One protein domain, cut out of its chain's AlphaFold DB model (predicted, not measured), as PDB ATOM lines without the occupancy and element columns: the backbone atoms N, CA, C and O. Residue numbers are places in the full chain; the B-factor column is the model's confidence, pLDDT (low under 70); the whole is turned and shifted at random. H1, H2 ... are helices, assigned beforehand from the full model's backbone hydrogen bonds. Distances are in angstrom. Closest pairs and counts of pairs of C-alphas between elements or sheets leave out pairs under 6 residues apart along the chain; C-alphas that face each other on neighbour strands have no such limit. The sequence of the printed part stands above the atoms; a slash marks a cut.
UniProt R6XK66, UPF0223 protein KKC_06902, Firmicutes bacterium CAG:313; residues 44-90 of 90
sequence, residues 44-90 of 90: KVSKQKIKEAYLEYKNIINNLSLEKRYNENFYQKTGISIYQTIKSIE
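This is residues 44 to 90 of the 90 residues of the protein "UPF0223 protein KKC_06902" of Firmicutes bacterium CAG:313 (UniProt R6XK66). Two long helices, H1 and H2, make a V whose corner is at Ile 61 and Glu 67, and the short third helix, H3, spans its open side, so that the three outline a triangle with few contacts between its sides. After H2 the link of residues 79 to 81 folds back, and H3 runs from beside Asn 71 of H2 to residues 47 to 51 of H1. The printed part has 47 residues, with three named helices in the order H1, H2, H3 along the chain and no named strand; the class is all helix. The whole is compact, with a radius of gyration of the C-alphas of 10.8 A, and its C-alphas span 27 by 24 by 15 A along the three main axes.

Find C-alpha 47 at (31.654, 31.016, -27.582); from there H1, residues 47 to 61, runs 21.2 A to C-alpha 61 at (16.572, 16.632, -31.463). Next look for C-alpha 64 at (14.543, 15.629, -23.955), where H2, residues 64 to 78, begins; it measures 20.8 A from first to last C-alpha. H3, residues 82 to 89, is shorter, 11.0 A, and ends with C-alpha 89 at (30.071, 29.874, -21.843).

Start from H1 and look at its residues 47 to 51: with these alone it touches H3, and the closest C-alphas, those of Lys 47 and Ile 89, are 6.1 A apart. H1 and H3 run opposite ways at a shallow tilt of 33 degrees, only just short of steep. H1 and H2 are close but not clearly touching; their closest C-alphas, those of Ile 61 and Glu 67, are 6.2 A apart. These two run opposite ways at a steep tilt of 53 degrees, with their centres 14.9 A apart. Now look at Asn 71 and Ile 82, the closest C-alphas of H2 and H3, 6.3 A apart. H2 and H3 are close but not clearly touching, and their lines are about perpendicular, at 86 degrees. In the backbones of H1, H2 and H3, every O i to N i+4 pair is within hydrogen-bond range.

The two C-alphas farthest apart are those of Lys 44 and Ser 65, 30.1 A. The C-alphas of the first and last printed residues, Lys 44 and Glu 90, are 17.6 A apart; Glu 90 is the chain's last residue. The printed part has no cut. The links from H1 to H2, of 2 residues, and from H2 to H3, of 3 residues, are both tight. The mean pLDDT of the printed part is 92.1, and one printed residue, Glu 90, is under 70.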
ATOM      1  N   LYS A  44      39.776  26.735 -30.227       78.44
ATOM      2  CA  LYS A  44      39.753  27.024 -31.676       78.44
ATOM      3  C   LYS A  44      38.425  27.590 -32.190       78.44
ATOM      4  O   LYS A  44      38.294  27.823 -33.387       78.44
ATOM      5  N   VAL A  45      37.434  27.781 -31.318       85.56
ATOM      6  CA  VAL A  45      36.067  28.179 -31.691       85.56
ATOM      7  C   VAL A  45      35.558  29.258 -30.738       85.56
ATOM      8  O   VAL A  45      35.827  29.208 -29.539       85.56
ATOM      9  N   SER A  46      34.819  30.238 -31.264       88.88
ATOM     10  CA  SER A  46      34.200  31.294 -30.460       88.88
ATOM     11  C   SER A  46      33.020  30.765 -29.634       88.88
ATOM     12  O   SER A  46      32.276  29.885 -30.072       88.88
ATOM     13  N   LYS A  47      32.799  31.352 -28.450       90.25
ATOM     14  CA  LYS A  47      31.654  31.016 -27.582       90.25
ATOM     15  C   LYS A  47      30.315  31.166 -28.310       90.25
ATOM     16  O   LYS A  47      29.452  30.306 -28.179       90.25
ATOM     17  N   GLN A  48      30.174  32.225 -29.110       91.56
ATOM     18  CA  GLN A  48      28.960  32.504 -29.879       91.56
ATOM     19  C   GLN A  48      28.622  31.364 -30.847       91.56
ATOM     20  O   GLN A  48      27.499  30.869 -30.842       91.56
ATOM     21  N   LYS A  49      29.617  30.872 -31.596       92.62
ATOM     22  CA  LYS A  49      29.424  29.784 -32.560       92.62
ATOM     23  C   LYS A  49      29.000  28.472 -31.888       92.62
ATOM     24  O   LYS A  49      28.206  27.729 -32.450       92.62
ATOM     25  N   ILE A  50      29.502  28.195 -30.678       93.44
ATOM     26  CA  ILE A  50      29.063  27.032 -29.889       93.44
ATOM     27  C   ILE A  50      27.616  27.198 -29.418       93.44
ATOM     28  O   ILE A  50      26.844  26.247 -29.519       93.44
ATOM     29  N   LYS A  51      27.232  28.388 -28.930       93.19
ATOM     30  CA  LYS A  51      25.853  28.662 -28.492       93.19
ATOM     31  C   LYS A  51      24.855  28.481 -29.640       93.19
ATOM     32  O   LYS A  51      23.853  27.799 -29.459       93.19
ATOM     33  N   GLU A  52      25.148  29.034 -30.813       95.00
ATOM     34  CA  GLU A  52      24.295  28.912 -32.005       95.00
ATOM     35  C   GLU A  52      24.134  27.451 -32.445       95.00
ATOM     36  O   GLU A  52      23.008  26.972 -32.581       95.00
ATOM     37  N   ALA A  53      25.244  26.713 -32.567       95.38
ATOM     38  CA  ALA A  53      25.212  25.299 -32.940       95.38
ATOM     39  C   ALA A  53      24.467  24.433 -31.907       95.38
ATOM     40  O   ALA A  53      23.787  23.478 -32.276       95.38
ATOM     41  N   TYR A  54      24.555  24.769 -30.615       95.81
ATOM     42  CA  TYR A  54      23.815  24.069 -29.566       95.81
ATOM     43  C   TYR A  54      22.303  24.306 -29.651       95.81
ATOM     44  O   TYR A  54      21.530  23.367 -29.468       95.81
ATOM     45  N   LEU A  55      21.863  25.534 -29.946       95.38
ATOM     46  CA  LEU A  55      20.441  25.829 -30.145       95.38
ATOM     47  C   LEU A  55      19.882  25.060 -31.344       95.38
ATOM     48  O   LEU A  55      18.805  24.476 -31.249       95.38
ATOM     49  N   GLU A  56      20.631  25.011 -32.444       96.44
ATOM     50  CA  GLU A  56      20.257  24.233 -33.622       96.44
ATOM     51  C   GLU A  56      20.191  22.732 -33.314       96.44
ATOM     52  O   GLU A  56      19.181  22.098 -33.605       96.44
ATOM     53  N   TYR A  57      21.200  22.184 -32.628       96.75
ATOM     54  CA  TYR A  57      21.189  20.801 -32.145       96.75
ATOM     55  C   TYR A  57      19.940  20.497 -31.305       96.75
ATOM     56  O   TYR A  57      19.237  19.526 -31.577       96.75
ATOM     57  N   LYS A  58      19.602  21.347 -30.327       95.62
ATOM     58  CA  LYS A  58      18.398  21.161 -29.505       95.62
ATOM     59  C   LYS A  58      17.109  21.184 -30.324       95.62
ATOM     60  O   LYS A  58      16.214  20.387 -30.050       95.62
ATOM     61  N   ASN A  59      17.020  22.077 -31.308       96.44
ATOM     62  CA  ASN A  59      15.855  22.184 -32.184       96.44
ATOM     63  C   ASN A  59      15.695  20.957 -33.090       96.44
ATOM     64  O   ASN A  59      14.566  20.547 -33.327       96.44
ATOM     65  N   ILE A  60      16.797  20.363 -33.558       95.75
ATOM     66  CA  ILE A  60      16.777  19.128 -34.359       95.75
ATOM     67  C   ILE A  60      16.321  17.944 -33.507       95.75
ATOM     68  O   ILE A  60      15.446  17.185 -33.906       95.75
ATOM     69  N   ILE A  61      16.901  17.780 -32.313       94.50
ATOM     70  CA  ILE A  61      16.572  16.632 -31.463       94.50
ATOM     71  C   ILE A  61      15.137  16.724 -30.934       94.50
ATOM     72  O   ILE A  61      14.454  15.703 -30.869       94.50
ATOM     73  N   ASN A  62      14.696  17.924 -30.527       92.88
ATOM     74  CA  ASN A  62      13.341  18.259 -30.064       92.88
ATOM     75  C   ASN A  62      12.691  17.235 -29.100       92.88
ATOM     76  O   ASN A  62      11.473  17.088 -29.022       92.88
ATOM     77  N   ASN A  63      13.510  16.485 -28.364       94.25
ATOM     78  CA  ASN A  63      13.081  15.419 -27.475       94.25
ATOM     79  C   ASN A  63      14.097  15.280 -26.342       94.25
ATOM     80  O   ASN A  63      15.245  14.895 -26.554       94.25
ATOM     81  N   LEU A  64      13.659  15.568 -25.118       92.06
ATOM     82  CA  LEU A  64      14.543  15.629 -23.955       92.06
ATOM     83  C   LEU A  64      15.225  14.289 -23.641       92.06
ATOM     84  O   LEU A  64      16.382  14.264 -23.226       92.06
ATOM     85  N   SER A  65      14.514  13.171 -23.800       92.94
ATOM     86  CA  SER A  65      15.066  11.843 -23.521       92.94
ATOM     87  C   SER A  65      16.132  11.466 -24.546       92.94
ATOM     88  O   SER A  65      17.181  10.936 -24.180       92.94
ATOM     89  N   LEU A  66      15.884  11.789 -25.817       92.69
ATOM     90  CA  LEU A  66      16.831  11.570 -26.904       92.69
ATOM     91  C   LEU A  66      18.075  12.453 -26.751       92.69
ATOM     92  O   LEU A  66      19.193  11.953 -26.849       92.69
ATOM     93  N   GLU A  67      17.887  13.730 -26.409       94.12
ATOM     94  CA  GLU A  67      18.975  14.678 -26.148       94.12
ATOM     95  C   GLU A  67      19.878  14.173 -25.018       94.12
ATOM     96  O   GLU A  67      21.100  14.150 -25.158       94.12
ATOM     97  N   LYS A  68      19.289  13.703 -23.909       93.69
ATOM     98  CA  LYS A  68      20.046  13.115 -22.794       93.69
ATOM     99  C   LYS A  68      20.864  11.906 -23.236       93.69
ATOM    100  O   LYS A  68      22.039  11.834 -22.892       93.69
ATOM    101  N   ARG A  69      20.267  10.990 -24.005       93.75
ATOM    102  CA  ARG A  69      20.953   9.793 -24.514       93.75
ATOM    103  C   ARG A  69      22.145  10.164 -25.392       93.75
ATOM    104  O   ARG A  69      23.238   9.658 -25.190       93.75
ATOM    105  N   TYR A  70      21.954  11.083 -26.329       94.31
ATOM    106  CA  TYR A  70      23.016  11.526 -27.229       94.31
ATOM    107  C   TYR A  70      24.117  12.308 -26.519       94.31
ATOM    108  O   TYR A  70      25.297  12.098 -26.796       94.31
ATOM    109  N   ASN A  71      23.755  13.149 -25.550       94.31
ATOM    110  CA  ASN A  71      24.732  13.850 -24.728       94.31
ATOM    111  C   ASN A  71      25.569  12.873 -23.887       94.31
ATOM    112  O   ASN A  71      26.780  13.059 -23.775       94.31
ATOM    113  N   GLU A  72      24.940  11.835 -23.329       94.19
ATOM    114  CA  GLU A  72      25.624  10.769 -22.593       94.19
ATOM    115  C   GLU A  72      26.561   9.978 -23.515       94.19
ATOM    116  O   GLU A  72      27.746   9.854 -23.219       94.19
ATOM    117  N   ASN A  73      26.080   9.535 -24.680       92.06
ATOM    118  CA  ASN A  73      26.885   8.804 -25.662       92.06
ATOM    119  C   ASN A  73      28.106   9.620 -26.121       92.06
ATOM    120  O   ASN A  73      29.228   9.110 -26.191       92.06
ATOM    121  N   PHE A  74      27.914  10.914 -26.384       92.69
ATOM    122  CA  PHE A  74      29.004  11.830 -26.708       92.69
ATOM    123  C   PHE A  74      30.007  11.957 -25.552       92.69
ATOM    124  O   PHE A  74      31.220  11.919 -25.782       92.69
ATOM    125  N   TYR A  75      29.527  12.074 -24.311       93.31
ATOM    126  CA  TYR A  75      30.382  12.148 -23.128       93.31
ATOM    127  C   TYR A  75      31.191  10.864 -22.921       93.31
ATOM    128  O   TYR A  75      32.405  10.948 -22.761       93.31
ATOM    129  N   GLN A  76      30.567   9.689 -22.999       91.44
ATOM    130  CA  GLN A  76      31.256   8.403 -22.852       91.44
ATOM    131  C   GLN A  76      32.362   8.224 -23.898       91.44
ATOM    132  O   GLN A  76      33.436   7.708 -23.596       91.44
ATOM    133  N   LYS A  77      32.133   8.718 -25.121       89.38
ATOM    134  CA  LYS A  77      33.105   8.622 -26.214       89.38
ATOM    135  C   LYS A  77      34.252   9.631 -26.117       89.38
ATOM    136  O   LYS A  77      35.374   9.323 -26.506       89.38
ATOM    137  N   THR A  78      33.980  10.851 -25.657       89.56
ATOM    138  CA  THR A  78      34.928  11.980 -25.775       89.56
ATOM    139  C   THR A  78      35.452  12.513 -24.442       89.56
ATOM    140  O   THR A  78      36.436  13.255 -24.410       89.56
ATOM    141  N   GLY A  79      34.782  12.186 -23.338       91.06
ATOM    142  CA  GLY A  79      34.982  12.786 -22.021       91.06
ATOM    143  C   GLY A  79      34.529  14.248 -21.917       91.06
ATOM    144  O   GLY A  79      34.845  14.911 -20.930       91.06
ATOM    145  N   ILE A  80      33.830  14.791 -22.923       91.69
ATOM    146  CA  ILE A  80      33.385  16.192 -22.952       91.69
ATOM    147  C   ILE A  80      31.904  16.265 -22.581       91.69
ATOM    148  O   ILE A  80      31.042  15.751 -23.289       91.69
ATOM    149  N   SER A  81      31.591  16.933 -21.468       94.19
ATOM    150  CA  SER A  81      30.203  17.173 -21.064       94.19
ATOM    151  C   SER A  81      29.629  18.362 -21.834       94.19
ATOM    152  O   SER A  81      30.072  19.499 -21.646       94.19
ATOM    153  N   ILE A  82      28.612  18.115 -22.668       94.38
ATOM    154  CA  ILE A  82      27.902  19.177 -23.398       94.38
ATOM    155  C   ILE A  82      27.285  20.176 -22.420       94.38
ATOM    156  O   ILE A  82      27.560  21.369 -22.508       94.38
ATOM    157  N   TYR A  83      26.537  19.689 -21.427       93.75
ATOM    158  CA  TYR A  83      25.878  20.538 -20.435       93.75
ATOM    159  C   TYR A  83      26.861  21.463 -19.701       93.75
ATOM    160  O   TYR A  83      26.649  22.673 -19.647       93.75
ATOM    161  N   GLN A  84      27.961  20.916 -19.166       93.25
ATOM    162  CA  GLN A  84      28.948  21.726 -18.443       93.25
ATOM    163  C   GLN A  84      29.657  22.725 -19.361       93.25
ATOM    164  O   GLN A  84      29.905  23.859 -18.957       93.25
ATOM    165  N   THR A  85      29.954  22.324 -20.600       92.56
ATOM    166  CA  THR A  85      30.593  23.209 -21.579       92.56
ATOM    167  C   THR A  85      29.693  24.397 -21.902       92.56
ATOM    168  O   THR A  85      30.152  25.533 -21.800       92.56
ATOM    169  N   ILE A  86      28.415  24.158 -22.216       92.69
ATOM    170  CA  ILE A  86      27.451  25.229 -22.501       92.69
ATOM    171  C   ILE A  86      27.272  26.138 -21.282       92.69
ATOM    172  O   ILE A  86      27.381  27.354 -21.407       92.69
ATOM    173  N   LYS A  87      27.122  25.562 -20.086       91.94
ATOM    174  CA  LYS A  87      27.014  26.329 -18.838       91.94
ATOM    175  C   LYS A  87      28.243  27.208 -18.558       91.94
ATOM    176  O   LYS A  87      28.117  28.250 -17.935       91.94
ATOM    177  N   SER A  88      29.437  26.802 -18.997       88.19
ATOM    178  CA  SER A  88      30.674  27.583 -18.805       88.19
ATOM    179  C   SER A  88      30.813  28.787 -19.745       88.19
ATOM    180  O   SER A  88      31.635  29.675 -19.505       88.19
ATOM    181  N   ILE A  89      30.058  28.795 -20.847       86.69
ATOM    182  CA  ILE A  89      30.071  29.874 -21.843       86.69
ATOM    183  C   ILE A  89      28.834  30.760 -21.775       86.69
ATOM    184  O   ILE A  89      28.828  31.790 -22.452       86.69
ATOM    185  N   GLU A  90      27.810  30.340 -21.029       69.75
ATOM    186  CA  GLU A  90      26.603  31.108 -20.725       69.75
ATOM    187  C   GLU A  90      26.957  32.425 -20.038       69.75
ATOM    188  O   GLU A  90      26.645  33.447 -20.694       69.75
TER     189      GLU A  90